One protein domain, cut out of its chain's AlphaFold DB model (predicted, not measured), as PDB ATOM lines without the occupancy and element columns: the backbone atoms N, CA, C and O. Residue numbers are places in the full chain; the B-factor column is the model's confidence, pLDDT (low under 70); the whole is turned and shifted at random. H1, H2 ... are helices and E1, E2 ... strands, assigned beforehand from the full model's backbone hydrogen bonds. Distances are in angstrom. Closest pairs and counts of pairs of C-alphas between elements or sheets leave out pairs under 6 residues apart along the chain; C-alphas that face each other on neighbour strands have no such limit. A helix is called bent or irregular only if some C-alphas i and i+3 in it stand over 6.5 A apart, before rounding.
ATOM      1  N   THR A  25     -60.661  22.459 -13.088       92.38
ATOM      2  CA  THR A  25     -59.938  23.721 -12.937       92.38
ATOM      3  C   THR A  25     -58.584  23.664 -13.648       92.38
ATOM      4  O   THR A  25     -58.078  22.601 -14.015       92.38
ATOM      5  N   LYS A  26     -57.925  24.824 -13.792       92.75
ATOM      6  CA  LYS A  26     -56.531  24.883 -14.261       92.75
ATOM      7  C   LYS A  26     -55.616  24.007 -13.391       92.75
ATOM      8  O   LYS A  26     -54.751  23.324 -13.927       92.75
ATOM      9  N   GLY A  27     -55.806  24.020 -12.070       93.88
ATOM     10  CA  GLY A  27     -55.010  23.224 -11.137       93.88
ATOM     11  C   GLY A  27     -55.173  21.723 -11.371       93.88
ATOM     12  O   GLY A  27     -54.173  21.012 -11.483       93.88
ATOM     13  N   ASP A  28     -56.414  21.261 -11.539       94.00
ATOM     14  CA  ASP A  28     -56.719  19.858 -11.848       94.00
ATOM     15  C   ASP A  28     -56.056  19.414 -13.144       94.00
ATOM     16  O   ASP A  28     -55.405  18.371 -13.193       94.00
ATOM     17  N   TYR A  29     -56.163  20.242 -14.185       95.00
ATOM     18  CA  TYR A  29     -55.542  19.961 -15.469       95.00
ATOM     19  C   TYR A  29     -54.023  19.814 -15.340       95.00
ATOM     20  O   TYR A  29     -53.449  18.854 -15.849       95.00
ATOM     21  N   ILE A  30     -53.362  20.712 -14.604       96.50
ATOM     22  CA  ILE A  30     -51.916  20.630 -14.355       96.50
ATOM     23  C   ILE A  30     -51.558  19.337 -13.616       96.50
ATOM     24  O   ILE A  30     -50.598  18.667 -14.001       96.50
ATOM     25  N   ALA A  31     -52.314  18.968 -12.579       96.81
ATOM     26  CA  ALA A  31     -52.085  17.736 -11.831       96.81
ATOM     27  C   ALA A  31     -52.265  16.489 -12.713       96.81
ATOM     28  O   ALA A  31     -51.422  15.590 -12.701       96.81
ATOM     29  N   MET A  32     -53.311  16.453 -13.546       95.50
ATOM     30  CA  MET A  32     -53.529  15.392 -14.534       95.50
ATOM     31  C   MET A  32     -52.361  15.290 -15.517       95.50
ATOM     32  O   MET A  32     -51.819  14.201 -15.713       95.50
ATOM     33  N   GLN A  33     -51.929  16.418 -16.089       95.50
ATOM     34  CA  GLN A  33     -50.787  16.451 -17.001       95.50
ATOM     35  C   GLN A  33     -49.512  15.971 -16.314       95.50
ATOM     36  O   GLN A  33     -48.758  15.204 -16.902       95.50
ATOM     37  N   MET A  34     -49.283  16.346 -15.055       95.75
ATOM     38  CA  MET A  34     -48.129  15.868 -14.301       95.75
ATOM     39  C   MET A  34     -48.163  14.353 -14.085       95.75
ATOM     40  O   MET A  34     -47.131  13.706 -14.244       95.75
ATOM     41  N   ASN A  35     -49.327  13.768 -13.787       96.19
ATOM     42  CA  ASN A  35     -49.465  12.316 -13.661       96.19
ATOM     43  C   ASN A  35     -49.088  11.602 -14.967       96.19
ATOM     44  O   ASN A  35     -48.226  10.721 -14.948       96.19
ATOM     45  N   PHE A  36     -49.641  12.030 -16.108       93.00
ATOM     46  CA  PHE A  36     -49.292  11.456 -17.414       93.00
ATOM     47  C   PHE A  36     -47.817  11.659 -17.760       93.00
ATOM     48  O   PHE A  36     -47.139  10.728 -18.196       93.00
ATOM     49  N   TYR A  37     -47.302  12.865 -17.520       92.75
ATOM     50  CA  TYR A  37     -45.915  13.207 -17.797       92.75
ATOM     51  C   TYR A  37     -44.954  12.360 -16.967       92.75
ATOM     52  O   TYR A  37     -43.987  11.824 -17.502       92.75
ATOM     53  N   SER A  38     -45.222  12.210 -15.670       92.81
ATOM     54  CA  SER A  38     -44.368  11.443 -14.764       92.81
ATOM     55  C   SER A  38     -44.280   9.972 -15.176       92.81
ATOM     56  O   SER A  38     -43.180   9.422 -15.225       92.81
ATOM     57  N   ALA A  39     -45.404   9.371 -15.577       88.94
ATOM     58  CA  ALA A  39     -45.450   7.998 -16.066       88.94
ATOM     59  C   ALA A  39     -44.668   7.812 -17.378       88.94
ATOM     60  O   ALA A  39     -44.042   6.772 -17.576       88.94
ATOM     61  N   ALA A  40     -44.672   8.811 -18.266       88.88
ATOM     62  CA  ALA A  40     -44.015   8.722 -19.569       88.88
ATOM     63  C   ALA A  40     -42.523   9.096 -19.541       88.88
ATOM     64  O   ALA A  40     -41.716   8.478 -20.230       88.88
ATOM     65  N   ALA A  41     -42.149  10.125 -18.780       92.12
ATOM     66  CA  ALA A  41     -40.841  10.771 -18.881       92.12
ATOM     67  C   ALA A  41     -39.940  10.559 -17.659       92.12
ATOM     68  O   ALA A  41     -38.731  10.764 -17.759       92.12
ATOM     69  N   TRP A  42     -40.492  10.179 -16.501       93.94
ATOM     70  CA  TRP A  42     -39.724  10.039 -15.255       93.94
ATOM     71  C   TRP A  42     -39.507   8.584 -14.831       93.94
ATOM     72  O   TRP A  42     -38.979   8.355 -13.745       93.94
ATOM     73  N   GLY A  43     -39.843   7.610 -15.685       90.31
ATOM     74  CA  GLY A  43     -39.726   6.174 -15.393       90.31
ATOM     75  C   GLY A  43     -38.360   5.770 -14.833       90.31
ATOM     76  O   GLY A  43     -38.290   5.174 -13.765       90.31
ATOM     77  N   SER A  44     -37.260   6.199 -15.464       92.31
ATOM     78  CA  SER A  44     -35.910   5.880 -14.973       92.31
ATOM     79  C   SER A  44     -35.611   6.462 -13.586       92.31
ATOM     80  O   SER A  44     -34.949   5.810 -12.785       92.31
ATOM     81  N   LEU A  45     -36.106   7.667 -13.273       94.69
ATOM     82  CA  LEU A  45     -35.931   8.271 -11.947       94.69
ATOM     83  C   LEU A  45     -36.788   7.551 -10.895       94.69
ATOM     84  O   LEU A  45     -36.317   7.296  -9.787       94.69
ATOM     85  N   VAL A  46     -38.028   7.201 -11.248       93.38
ATOM     86  CA  VAL A  46     -38.950   6.406 -10.422       93.38
ATOM     87  C   VAL A  46     -38.336   5.051 -10.069       93.38
ATOM     88  O   VAL A  46     -38.330   4.675  -8.898       93.38
ATOM     89  N   GLU A  47     -37.756   4.357 -11.050       93.31
ATOM     90  CA  GLU A  47     -37.061   3.081 -10.860       93.31
ATOM     91  C   GLU A  47     -35.806   3.243  -9.995       93.31
ATOM     92  O   GLU A  47     -35.657   2.549  -8.990       93.31
ATOM     93  N   GLN A  48     -34.938   4.206 -10.327       94.50
ATOM     94  CA  GLN A  48     -33.698   4.475  -9.591       94.50
ATOM     95  C   GLN A  48     -33.954   4.788  -8.112       94.50
ATOM     96  O   GLN A  48     -33.182   4.385  -7.243       94.50
ATOM     97  N   THR A  49     -35.019   5.536  -7.821       93.56
ATOM     98  CA  THR A  49     -35.348   5.990  -6.463       93.56
ATOM     99  C   THR A  49     -36.380   5.109  -5.761       93.56
ATOM    100  O   THR A  49     -36.724   5.393  -4.612       93.56
ATOM    101  N   ASN A  50     -36.895   4.068  -6.426       93.38
ATOM    102  CA  ASN A  50     -38.010   3.239  -5.960       93.38
ATOM    103  C   ASN A  50     -39.152   4.085  -5.357       93.38
ATOM    104  O   ASN A  50     -39.564   3.894  -4.204       93.38
ATOM    105  N   THR A  51     -39.599   5.088  -6.116       93.44
ATOM    106  CA  THR A  51     -40.545   6.113  -5.659       93.44
ATOM    107  C   THR A  51     -41.667   6.294  -6.667       93.44
ATOM    108  O   THR A  51     -41.427   6.769  -7.771       93.44
ATOM    109  N   ASN A  52     -42.902   5.977  -6.276       93.06
ATOM    110  CA  ASN A  52     -44.068   6.252  -7.119       93.06
ATOM    111  C   ASN A  52     -44.462   7.728  -7.009       93.06
ATOM    112  O   ASN A  52     -44.362   8.314  -5.932       93.06
ATOM    113  N   VAL A  53     -44.944   8.306  -8.107       95.06
ATOM    114  CA  VAL A  53     -45.365   9.709  -8.178       95.06
ATOM    115  C   VAL A  53     -46.871   9.773  -8.381       95.06
ATOM    116  O   VAL A  53     -47.415   9.046  -9.208       95.06
ATOM    117  N   PHE A  54     -47.535  10.651  -7.638       95.56
ATOM    118  CA  PHE A  54     -48.937  10.987  -7.844       95.56
ATOM    119  C   PHE A  54     -49.146  12.479  -7.613       95.56
ATOM    120  O   PHE A  54     -48.654  13.020  -6.630       95.56
ATOM    121  N   ALA A  55     -49.877  13.147  -8.496       96.88
ATOM    122  CA  ALA A  55     -50.190  14.560  -8.375       96.88
ATOM    123  C   ALA A  55     -51.695  14.796  -8.233       96.88
ATOM    124  O   ALA A  55     -52.502  14.144  -8.895       96.88
ATOM    125  N   TYR A  56     -52.071  15.767  -7.407       96.31
ATOM    126  CA  TYR A  56     -53.443  16.259  -7.292       96.31
ATOM    127  C   TYR A  56     -53.448  17.764  -7.038       96.31
ATOM    128  O   TYR A  56     -52.454  18.334  -6.595       96.31
ATOM    129  N   TYR A  57     -54.567  18.412  -7.330       96.00
ATOM    130  CA  TYR A  57     -54.778  19.809  -6.989       96.00
ATOM    131  C   TYR A  57     -55.606  19.902  -5.713       96.00
ATOM    132  O   TYR A  57     -56.623  19.225  -5.578       96.00
ATOM    133  N   ASP A  58     -55.149  20.718  -4.770       93.75
ATOM    134  CA  ASP A  58     -55.926  21.079  -3.594       93.75
ATOM    135  C   ASP A  58     -56.519  22.486  -3.785       93.75
ATOM    136  O   ASP A  58     -55.768  23.470  -3.773       93.75
ATOM    137  N   PRO A  59     -57.849  22.613  -3.943       88.50
ATOM    138  CA  PRO A  59     -58.499  23.906  -4.117       88.50
ATOM    139  C   PRO A  59     -58.461  24.772  -2.851       88.50
ATOM    140  O   PRO A  59     -58.576  25.991  -2.960       88.50
ATOM    141  N   LEU A  60     -58.276  24.190  -1.656       90.31
ATOM    142  CA  LEU A  60     -58.227  24.955  -0.405       90.31
ATOM    143  C   LEU A  60     -56.929  25.756  -0.282       90.31
ATOM    144  O   LEU A  60     -56.955  26.941   0.049       90.31
ATOM    145  N   SER A  61     -55.792  25.118  -0.557       89.75
ATOM    146  CA  SER A  61     -54.489  25.791  -0.590       89.75
ATOM    147  C   SER A  61     -54.155  26.413  -1.950       89.75
ATOM    148  O   SER A  61     -53.187  27.171  -2.042       89.75
ATOM    149  N   ASN A  62     -54.953  26.126  -2.986       92.25
ATOM    150  CA  ASN A  62     -54.726  26.506  -4.380       92.25
ATOM    151  C   ASN A  62     -53.337  26.072  -4.888       92.25
ATOM    152  O   ASN A  62     -52.593  26.862  -5.474       92.25
ATOM    153  N   ARG A  63     -52.966  24.812  -4.629       94.62
ATOM    154  CA  ARG A  63     -51.653  24.251  -4.986       94.62
ATOM    155  C   ARG A  63     -51.768  22.884  -5.630       94.62
ATOM    156  O   ARG A  63     -52.635  22.083  -5.289       94.62
ATOM    157  N   VAL A  64     -50.826  22.593  -6.520       96.19
ATOM    158  CA  VAL A  64     -50.616  21.236  -7.032       96.19
ATOM    159  C   VAL A  64     -49.700  20.483  -6.072       96.19
ATOM    160  O   VAL A  64     -48.537  20.836  -5.891       96.19
ATOM    161  N   TYR A  65     -50.212  19.434  -5.450       96.31
ATOM    162  CA  TYR A  65     -49.436  18.521  -4.629       96.31
ATOM    163  C   TYR A  65     -48.837  17.423  -5.494       96.31
ATOM    164  O   TYR A  65     -49.525  16.836  -6.320       96.31
ATOM    165  N   VAL A  66     -47.558  17.132  -5.269       96.75
ATOM    166  CA  VAL A  66     -46.816  16.032  -5.888       96.75
ATOM    167  C   VAL A  66     -46.370  15.095  -4.782       96.75
ATOM    168  O   VAL A  66     -45.434  15.377  -4.032       96.75
ATOM    169  N   GLU A  67     -47.068  13.982  -4.650       95.38
ATOM    170  CA  GLU A  67     -46.779  12.958  -3.668       95.38
ATOM    171  C   GLU A  67     -45.769  11.951  -4.207       95.38
ATOM    172  O   GLU A  67     -45.947  11.351  -5.267       95.38
ATOM    173  N   LEU A  68     -44.703  11.765  -3.437       95.19
ATOM    174  CA  LEU A  68     -43.614  10.841  -3.698       95.19
ATOM    175  C   LEU A  68     -43.693   9.698  -2.687       95.19
ATOM    176  O   LEU A  68     -43.396   9.873  -1.506       95.19
ATOM    177  N   TYR A  69     -44.088   8.520  -3.151       92.56
ATOM    178  CA  TYR A  69     -44.234   7.318  -2.338       92.56
ATOM    179  C   TYR A  69     -42.978   6.453  -2.433       92.56
ATOM    180  O   TYR A  69     -42.887   5.558  -3.276       92.56
ATOM    181  N   GLY A  70     -41.999   6.727  -1.571       92.19
ATOM    182  CA  GLY A  70     -40.706   6.038  -1.562       92.19
ATOM    183  C   GLY A  70     -40.512   5.095  -0.371       92.19
ATOM    184  O   GLY A  70     -41.450   4.805   0.371       92.19
ATOM    185  N   ILE A  71     -39.299   4.569  -0.206       89.69
ATOM    186  CA  ILE A  71     -38.946   3.615   0.867       89.69
ATOM    187  C   ILE A  71     -38.033   4.201   1.950       89.69
ATOM    188  O   ILE A  71     -37.847   3.573   2.986       89.69
ATOM    189  N   SER A  72     -37.465   5.386   1.725       89.31
ATOM    190  CA  SER A  72     -36.508   6.006   2.637       89.31
ATOM    191  C   SER A  72     -37.184   6.425   3.936       89.31
ATOM    192  O   SER A  72     -38.235   7.063   3.928       89.31
ATOM    193  N   ASP A  73     -36.555   6.117   5.061       84.75
ATOM    194  CA  ASP A  73     -37.048   6.415   6.402       84.75
ATOM    195  C   ASP A  73     -36.238   7.507   7.120       84.75
ATOM    196  O   ASP A  73     -36.603   7.905   8.230       84.75
ATOM    197  N   THR A  74     -35.182   8.037   6.497       86.50
ATOM    198  CA  THR A  74     -34.394   9.161   7.021       86.50
ATOM    199  C   THR A  74     -34.735  10.481   6.314       86.50
ATOM    200  O   THR A  74     -35.014  10.479   5.107       86.50
ATOM    201  N   PRO A  75     -34.707  11.624   7.032       86.56
ATOM    202  CA  PRO A  75     -34.926  12.939   6.431       86.56
ATOM    203  C   PRO A  75     -33.965  13.248   5.284       86.56
ATOM    204  O   PRO A  75     -34.396  13.730   4.239       86.56
ATOM    205  N   GLU A  76     -32.684  12.919   5.436       90.44
ATOM    206  CA  GLU A  76     -31.634  13.229   4.464       90.44
ATOM    207  C   GLU A  76     -31.858  12.475   3.149       90.44
ATOM    208  O   GLU A  76     -31.775  13.058   2.066       90.44
ATOM    209  N   ALA A  77     -32.204  11.185   3.227       91.19
ATOM    210  CA  ALA A  77     -32.483  10.378   2.044       91.19
ATOM    211  C   ALA A  77     -33.791  10.805   1.362       91.19
ATOM    212  O   ALA A  77     -33.838  10.908   0.135       91.19
ATOM    213  N   ALA A  78     -34.841  11.106   2.134       91.44
ATOM    214  CA  ALA A  78     -36.088  11.636   1.586       91.44
ATOM    215  C   ALA A  78     -35.865  12.991   0.894       91.44
ATOM    216  O   ALA A  78     -36.315  13.195  -0.233       91.44
ATOM    217  N   GLN A  79     -35.102  13.894   1.515       92.19
ATOM    218  CA  GLN A  79     -34.750  15.191   0.942       92.19
ATOM    219  C   GLN A  79     -33.950  15.045  -0.357       92.19
ATOM    220  O   GLN A  79     -34.208  15.776  -1.317       92.19
ATOM    221  N   ALA A  80     -33.008  14.100  -0.422       94.25
ATOM    222  CA  ALA A  80     -32.234  13.833  -1.631       94.25
ATOM    223  C   ALA A  80     -33.123  13.356  -2.792       94.25
ATOM    224  O   ALA A  80     -32.947  13.807  -3.925       94.25
ATOM    225  N   VAL A  81     -34.111  12.496  -2.521       95.00
ATOM    226  CA  VAL A  81     -35.097  12.068  -3.528       95.00
ATOM    227  C   VAL A  81     -35.982  13.242  -3.950       95.00
ATOM    228  O   VAL A  81     -36.086  13.535  -5.140       95.00
ATOM    229  N   MET A  82     -36.556  13.979  -2.996       94.75
ATOM    230  CA  MET A  82     -37.384  15.159  -3.284       94.75
ATOM    231  C   MET A  82     -36.643  16.198  -4.128       94.75
ATOM    232  O   MET A  82     -37.235  16.782  -5.029       94.75
ATOM    233  N   SER A  83     -35.349  16.406  -3.877       94.94
ATOM    234  CA  SER A  83     -34.523  17.351  -4.637       94.94
ATOM    235  C   SER A  83     -34.346  16.921  -6.096       94.94
ATOM    236  O   SER A  83     -34.378  17.763  -6.992       94.94
ATOM    237  N   GLN A  84     -34.216  15.618  -6.362       95.81
ATOM    238  CA  GLN A  84     -34.160  15.095  -7.731       95.81
ATOM    239  C   GLN A  84     -35.486  15.317  -8.466       95.81
ATOM    240  O   GLN A  84     -35.486  15.825  -9.588       95.81
ATOM    241  N   PHE A  85     -36.617  15.031  -7.813       95.75
ATOM    242  CA  PHE A  85     -37.941  15.287  -8.387       95.75
ATOM    243  C   PHE A  85     -38.211  16.782  -8.596       95.75
ATOM    244  O   PHE A  85     -38.707  17.186  -9.644       95.75
ATOM    245  N   LEU A  86     -37.804  17.630  -7.652       94.50
ATOM    246  CA  LEU A  86     -37.887  19.083  -7.782       94.50
ATOM    247  C   LEU A  86     -37.136  19.584  -9.021       94.50
ATOM    248  O   LEU A  86     -37.642  20.449  -9.741       94.50
ATOM    249  N   ASN A  87     -35.948  19.035  -9.279       94.56
ATOM    250  CA  ASN A  87     -35.138  19.401 -10.436       94.56
ATOM    251  C   ASN A  87     -35.817  19.019 -11.754       94.56
ATOM    252  O   ASN A  87     -35.829  19.840 -12.670       94.56
ATOM    253  N   VAL A  88     -36.427  17.833 -11.863       95.00
ATOM    254  CA  VAL A  88     -37.149  17.451 -13.092       95.00
ATOM    255  C   VAL A  88     -38.478  18.196 -13.240       95.00
ATOM    256  O   VAL A  88     -38.845  18.565 -14.353       95.00
ATOM    257  N   ILE A  89     -39.169  18.532 -12.149       95.12
ATOM    258  CA  ILE A  89     -40.372  19.372 -12.220       95.12
ATOM    259  C   ILE A  89     -40.014  20.751 -12.785       95.12
ATOM    260  O   ILE A  89     -40.610  21.201 -13.763       95.12
ATOM    261  N   LYS A  90     -39.002  21.411 -12.212       93.81
ATOM    262  CA  LYS A  90     -38.597  22.769 -12.606       93.81
ATOM    263  C   LYS A  90     -37.880  22.828 -13.947       93.81
ATOM    264  O   LYS A  90     -38.124  23.737 -14.730       93.81
ATOM    265  N   GLY A  91     -36.962  21.899 -14.184       93.19
ATOM    266  CA  GLY A  91     -36.093  21.903 -15.358       93.19
ATOM    267  C   GLY A  91     -36.719  21.268 -16.592       93.19
ATOM    268  O   GLY A  91     -36.203  21.458 -17.691       93.19
ATOM    269  N   ASN A  92     -37.806  20.512 -16.432       93.38
ATOM    270  CA  ASN A  92     -38.366  19.721 -17.518       93.38
ATOM    271  C   ASN A  92     -39.901  19.849 -17.612       93.38
ATOM    272  O   ASN A  92     -40.375  20.379 -18.617       93.38
ATOM    273  N   PHE A  93     -40.671  19.495 -16.576       95.50
ATOM    274  CA  PHE A  93     -42.142  19.536 -16.664       95.50
ATOM    275  C   PHE A  93     -42.710  20.948 -16.817       95.50
ATOM    276  O   PHE A  93     -43.486  21.182 -17.735       95.50
ATOM    277  N   ILE A  94     -42.313  21.910 -15.977       94.88
ATOM    278  CA  ILE A  94     -42.812  23.294 -16.063       94.88
ATOM    279  C   ILE A  94     -42.530  23.910 -17.449       94.88
ATOM    280  O   ILE A  94     -43.457  24.440 -18.068       94.88
ATOM    281  N   PRO A  95     -41.302  23.811 -18.001       95.00
ATOM    282  CA  PRO A  95     -41.035  24.229 -19.375       95.00
ATOM    283  C   PRO A  95     -41.882  23.505 -20.430       95.00
ATOM    284  O   PRO A  95     -42.305  24.140 -21.399       95.00
ATOM    285  N   ALA A  96     -42.119  22.199 -20.273       94.06
ATOM    286  CA  ALA A  96     -42.933  21.418 -21.203       94.06
ATOM    287  C   ALA A  96     -44.404  21.850 -21.167       94.06
ATOM    288  O   ALA A  96     -44.978  22.134 -22.214       94.06
ATOM    289  N   LEU A  97     -44.972  22.008 -19.972       95.56
ATOM    290  CA  LEU A  97     -46.334  22.482 -19.745       95.56
ATOM    291  C   LEU A  97     -46.562  23.861 -20.383       95.56
ATOM    292  O   LEU A  97     -47.528  24.050 -21.119       95.56
ATOM    293  N   LYS A  98     -45.627  24.799 -20.194       95.19
ATOM    294  CA  LYS A  98     -45.688  26.113 -20.850       95.19
ATOM    295  C   LYS A  98     -45.651  25.999 -22.374       95.19
ATOM    296  O   LYS A  98     -46.358  26.731 -23.059       95.19
ATOM    297  N   ARG A  99     -44.817  25.110 -22.915       94.69
ATOM    298  CA  ARG A  99     -44.653  24.934 -24.364       94.69
ATOM    299  C   ARG A  99     -45.872  24.291 -25.022       94.69
ATOM    300  O   ARG A  99     -46.215  24.687 -26.130       94.69
ATOM    301  N   TRP A 100     -46.454  23.276 -24.393       93.38
ATOM    302  CA  TRP A 100     -47.530  22.473 -24.979       93.38
ATOM    303  C   TRP A 100     -48.907  23.071 -24.723       93.38
ATOM    304  O   TRP A 100     -49.727  23.115 -25.629       93.38
ATOM    305  N   GLU A 101     -49.116  23.602 -23.519       92.62
ATOM    306  CA  GLU A 101     -50.434  24.033 -23.045       92.62
ATOM    307  C   GLU A 101     -50.544  25.557 -22.897       92.62
ATOM    308  O   GLU A 101     -51.607  26.076 -22.572       92.62
ATOM    309  N   GLY A 102     -49.443  26.304 -23.063       93.75
ATOM    310  CA  GLY A 102     -49.415  27.747 -22.792       93.75
ATOM    311  C   GLY A 102     -49.593  28.102 -21.309       93.75
ATOM    312  O   GLY A 102     -49.790  29.267 -20.970       93.75
ATOM    313  N   ILE A 103     -49.529  27.111 -20.414       93.75
ATOM    314  CA  ILE A 103     -49.757  27.284 -18.982       93.75
ATOM    315  C   ILE A 103     -48.448  27.631 -18.273       93.75
ATOM    316  O   ILE A 103     -47.491  26.857 -18.278       93.75
ATOM    317  N   GLU A 104     -48.431  28.774 -17.590       91.81
ATOM    318  CA  GLU A 104     -47.382  29.092 -16.623       91.81
ATOM    319  C   GLU A 104     -47.733  28.512 -15.248       91.81
ATOM    320  O   GLU A 104     -48.847  28.719 -14.747       91.81
ATOM    321  N   LEU A 105     -46.769  27.774 -14.687       90.12
ATOM    322  CA  LEU A 105     -46.752  27.268 -13.318       90.12
ATOM    323  C   LEU A 105     -45.458  27.741 -12.646       90.12
ATOM    324  O   LEU A 105     -44.354  27.459 -13.117       90.12
ATOM    325  N   LEU A 106     -45.592  28.465 -11.547       87.81
ATOM    326  CA  LEU A 106     -44.511  28.989 -10.733       87.81
ATOM    327  C   LEU A 106     -44.082  27.971  -9.674       87.81
ATOM    328  O   LEU A 106     -44.823  27.080  -9.263       87.81
ATOM    329  N   ALA A 107     -42.854  28.128  -9.181       78.81
ATOM    330  CA  ALA A 107     -42.264  27.198  -8.219       78.81
ATOM    331  C   ALA A 107     -43.002  27.113  -6.869       78.81
ATOM    332  O   ALA A 107     -42.849  26.129  -6.156       78.81
ATOM    333  N   ASN A 108     -43.745  28.153  -6.495       84.12
ATOM    334  CA  ASN A 108     -44.554  28.213  -5.278       84.12
ATOM    335  C   ASN A 108     -46.007  27.765  -5.500       84.12
ATOM    336  O   ASN A 108     -46.760  27.691  -4.540       84.12
ATOM    337  N   GLU A 109     -46.413  27.464  -6.732       88.75
ATOM    338  CA  GLU A 109     -47.761  26.963  -7.034       88.75
ATOM    339  C   GLU A 109     -47.860  25.433  -6.894       88.75
ATOM    340  O   GLU A 109     -48.933  24.856  -7.070       88.75
ATOM    341  N   PHE A 110     -46.758  24.763  -6.536       92.50
ATOM    342  CA  PHE A 110     -46.755  23.342  -6.206       92.50
ATOM    343  C   PHE A 110     -46.043  23.038  -4.882       92.50
ATOM    344  O   PHE A 110     -45.175  23.785  -4.421       92.50
ATOM    345  N   THR A 111     -46.409  21.900  -4.300       94.69
ATOM    346  CA  THR A 111     -45.843  21.343  -3.068       94.69
ATOM    347  C   THR A 111     -45.419  19.906  -3.333       94.69
ATOM    348  O   THR A 111     -46.187  19.133  -3.895       94.69
ATOM    349  N   ILE A 112     -44.213  19.514  -2.919       94.81
ATOM    350  CA  ILE A 112     -43.794  18.104  -2.957       94.81
ATOM    351  C   ILE A 112     -43.965  17.514  -1.563       94.81
ATOM    352  O   ILE A 112     -43.482  18.085  -0.583       94.81
ATOM    353  N   VAL A 113     -44.603  16.352  -1.476       93.81
ATOM    354  CA  VAL A 113     -44.787  15.605  -0.232       93.81
ATOM    355  C   VAL A 113     -44.178  14.223  -0.398       93.81
ATOM    356  O   VAL A 113     -44.655  13.422  -1.190       93.81
ATOM    357  N   TYR A 114     -43.137  13.911   0.362       93.12
ATOM    358  CA  TYR A 114     -42.601  12.556   0.428       93.12
ATOM    359  C   TYR A 114     -43.296  11.773   1.533       93.12
ATOM    360  O   TYR A 114     -43.326  12.207   2.686       93.12
ATOM    361  N   ARG A 115     -43.819  10.601   1.181       90.44
ATOM    362  CA  ARG A 115     -44.451   9.645   2.087       90.44
ATOM    363  C   ARG A 115     -43.663   8.348   2.019       90.44
ATOM    364  O   ARG A 115     -43.633   7.689   0.979       90.44
ATOM    365  N   ASN A 116     -43.023   7.968   3.120       87.19
ATOM    366  CA  ASN A 116     -42.370   6.667   3.168       87.19
ATOM    367  C   ASN A 116     -43.421   5.541   3.247       87.19
ATOM    368  O   ASN A 116     -44.497   5.687   3.829       87.19
ATOM    369  N   ARG A 117     -43.112   4.402   2.627       78.81
ATOM    370  CA  ARG A 117     -43.975   3.209   2.586       78.81
ATOM    371  C   ARG A 117     -43.685   2.213   3.721       78.81
ATOM    372  O   ARG A 117     -44.080   1.057   3.625       78.81
ATOM    373  N   THR A 118     -42.981   2.630   4.775       64.31
ATOM    374  CA  THR A 118     -42.566   1.744   5.873       64.31
ATOM    375  C   THR A 118     -43.724   1.538   6.856       64.31
ATOM    376  O   THR A 118     -43.951   2.382   7.715       64.31
ATOM    377  N   GLU A 119     -44.453   0.434   6.686       57.47
ATOM    378  CA  GLU A 119     -45.573  -0.048   7.517       57.47
ATOM    379  C   GLU A 119     -46.795   0.888   7.670       57.47
ATOM    380  O   GLU A 119     -46.726   2.120   7.717       57.47
ATOM    381  N   GLU A 120     -47.986   0.284   7.712       56.19
ATOM    382  CA  GLU A 120     -49.232   1.010   7.962       56.19
ATOM    383  C   GLU A 120     -49.206   1.657   9.356       56.19
ATOM    384  O   GLU A 120     -48.910   1.010  10.354       56.19
ATOM    385  N   GLY A 121     -49.510   2.958   9.424       57.50
ATOM    386  CA  GLY A 121     -49.626   3.706  10.684       57.50
ATOM    387  C   GLY A 121     -48.392   4.513  11.116       57.50
ATOM    388  O   GLY A 121     -48.547   5.439  11.907       57.50
ATOM    389  N   HIS A 122     -47.200   4.268  10.552       62.25
ATOM    390  CA  HIS A 122     -45.954   4.972  10.922       62.25
ATOM    391  C   HIS A 122     -45.298   5.714   9.750       62.25
ATOM    392  O   HIS A 122     -44.076   5.729   9.584       62.25
ATOM    393  N   ARG A 123     -46.123   6.377   8.932       69.06
ATOM    394  CA  ARG A 123     -45.634   7.139   7.780       69.06
ATOM    395  C   ARG A 123     -44.947   8.427   8.234       69.06
ATOM    396  O   ARG A 123     -45.588   9.331   8.769       69.06
ATOM    397  N   LYS A 124     -43.647   8.539   7.973       78.00
ATOM    398  CA  LYS A 124     -42.903   9.797   7.997       78.00
ATOM    399  C   LYS A 124     -43.266  10.603   6.754       78.00
ATOM    400  O   LYS A 124     -43.236  10.094   5.630       78.00
ATOM    401  N   ILE A 125     -43.613  11.864   6.981       82.56
ATOM    402  CA  ILE A 125     -43.985  12.812   5.934       82.56
ATOM    403  C   ILE A 125     -42.945  13.928   5.913       82.56
ATOM    404  O   ILE A 125     -42.678  14.558   6.938       82.56
ATOM    405  N   PHE A 126     -42.385  14.178   4.735       84.94
ATOM    406  CA  PHE A 126     -41.466  15.286   4.483       84.94
ATOM    407  C   PHE A 126     -42.075  16.190   3.422       84.94
ATOM    408  O   PHE A 126     -42.656  15.695   2.457       84.94
ATOM    409  N   MET A 127     -41.959  17.505   3.586       87.88
ATOM    410  CA  MET A 127     -42.632  18.453   2.700       87.88
ATOM    411  C   MET A 127     -41.670  19.501   2.164       87.88
ATOM    412  O   MET A 127     -40.789  19.986   2.871       87.88
ATOM    413  N   TRP A 128     -41.857  19.858   0.900       83.88
ATOM    414  CA  TRP A 128     -41.177  20.958   0.243       83.88
ATOM    415  C   TRP A 128     -42.226  21.916  -0.295       83.88
ATOM    416  O   TRP A 128     -42.981  21.576  -1.205       83.88
ATOM    417  N   GLU A 129     -42.254  23.118   0.260       86.00
ATOM    418  CA  GLU A 129     -43.247  24.144  -0.032       86.00
ATOM    419  C   GLU A 129     -42.542  25.499  -0.076       86.00
ATOM    420  O   GLU A 129     -41.644  25.760   0.727       86.00
ATOM    421  N   ASP A 130     -42.913  26.357  -1.028       84.50
ATOM    422  CA  ASP A 130     -42.349  27.708  -1.168       84.50
ATOM    423  C   ASP A 130     -40.817  27.728  -1.242       84.50
ATOM    424  O   ASP A 130     -40.142  28.567  -0.644       84.50
ATOM    425  N   ASN A 131     -40.253  26.776  -1.992       78.06
ATOM    426  CA  ASN A 131     -38.807  26.582  -2.138       78.06
ATOM    427  C   ASN A 131     -38.062  26.254  -0.834       78.06
ATOM    428  O   ASN A 131     -36.846  26.436  -0.766       78.06
ATOM    429  N   LYS A 132     -38.764  25.755   0.188       81.25
ATOM    430  CA  LYS A 132     -38.185  25.389   1.480       81.25
ATOM    431  C   LYS A 132     -38.551  23.958   1.853       81.25
ATOM    432  O   LYS A 132     -39.713  23.566   1.792       81.25
ATOM    433  N   TYR A 133     -37.551  23.206   2.300       80.38
ATOM    434  CA  TYR A 133     -37.757  21.916   2.950       80.38
ATOM    435  C   TYR A 133     -38.270  22.129   4.381       80.38
ATOM    436  O   TYR A 133     -37.727  22.952   5.120       80.38
ATOM    437  N   LYS A 134     -39.315  21.399   4.772       77.19
ATOM    438  CA  LYS A 134     -39.951  21.464   6.092       77.19
ATOM    439  C   LYS A 134     -39.920  20.076   6.743       77.19
ATOM    440  O   LYS A 134     -40.502  19.129   6.211       77.19
ATOM    441  N   PHE A 135     -39.262  19.972   7.903       65.12
ATOM    442  CA  PHE A 135     -39.283  18.788   8.771       65.12
ATOM    443  C   PHE A 135     -38.950  19.143  10.239       65.12
ATOM    444  O   PHE A 135     -38.020  19.924  10.453       65.12
TER     445      PHE A 135
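What this domain is: This is residues 25 to 135 of the 139 residues of an uncharacterized protein of candidate division WOR-3 bacterium RBG_13_43_14 (UniProt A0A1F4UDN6). One strongly twisted sheet of five strands has one face covered by two long helical pieces, H1 over the edge strand E1 and the arm H3a over E3 and E4, while the other face is bare. The short H2 sits where E1 begins and E2 ends, and H3b, the second arm of the bent helix H3, runs on past the sheet. The printed part has 111 residues, with three named helices and five named strands in the order H1 H2 E1 E2 H3 E3 E4 E5. The sheet's order is E1 E2 E3 E4 E5, mixed, and the class is mixed, helices and strands. The whole is compact, with a radius of gyration of the C-alphas of 13.4 A and spans of 40 by 32 by 23 A.

How they stand to each other: Along the printed part come H1, residues 26 to 41, H2, residues 43 to 49, E1, residues 52 to 58, E2, residues 63 to 70, H3, residues 75 to 101, E3, residues 110 to 116, E4, residues 125 to 129, and E5, residues 132 to 134. H1, H2 and H3a, residues 75 to 91, make two layers with the sheet, helices on one face of it. H1 runs along the strands at a height over the sheet of 8.4 A, its closest C-alphas to E1 being those of Ala 31 and Tyr 56, 5.0 A apart. H1 and H2 meet only through their link. H2 is on the sheet, with C-alphas 46 and 52 the closest to E1, 6.1 A apart. E1 and E2 form an antiparallel hairpin, with N 54 and O 67 at 2.9 A. H3 was assigned as one helix by its hydrogen bonds but is bent, C-alphas 91 and 94 being 6.9 A apart; H3a and H3b, residues 94 to 101, stand at a steep tilt of 39 degrees. H3a runs slantwise to the strands, at 34 degrees to E3 on the local plane and a height over the sheet of 8.9 A; its closest C-alphas to E3 are those of Ala 78 and Tyr 114, 6.7 A apart. H3b is not on the sheet. E2, H3 and E3 form a strand-helix-strand unit, two parallel neighbour strands with a helix between, whose crossover is right-handed; N 68 and O 113 are 2.8 A apart. E3, E4 and E5 form a meander, each strand the antiparallel neighbour of the one before, with N 114 and O 126 at 2.8 A and N 134 and O 127 at 2.8 A. In H1, H2, H3a and H3b every O i to N i+4 pair is within hydrogen-bond range.

Where its parts are: H1 begins at C-alpha 26, (-56.531, 24.883, -14.261), and is 21.6 A long. E1 measures 19.3 A, E2 21.5 A, H3a 23.6 A and E3 19.6 A. E5 ends at C-alpha 134, (-39.951, 21.464, 6.092).

The domain as a whole: The two C-alphas farthest apart are those of Gly 102 and Glu 119, 41.3 A. The printed part has no cut and no long link. The mean pLDDT of the printed part is 89.8, with residues 118 to 123 and residue 135 under 70.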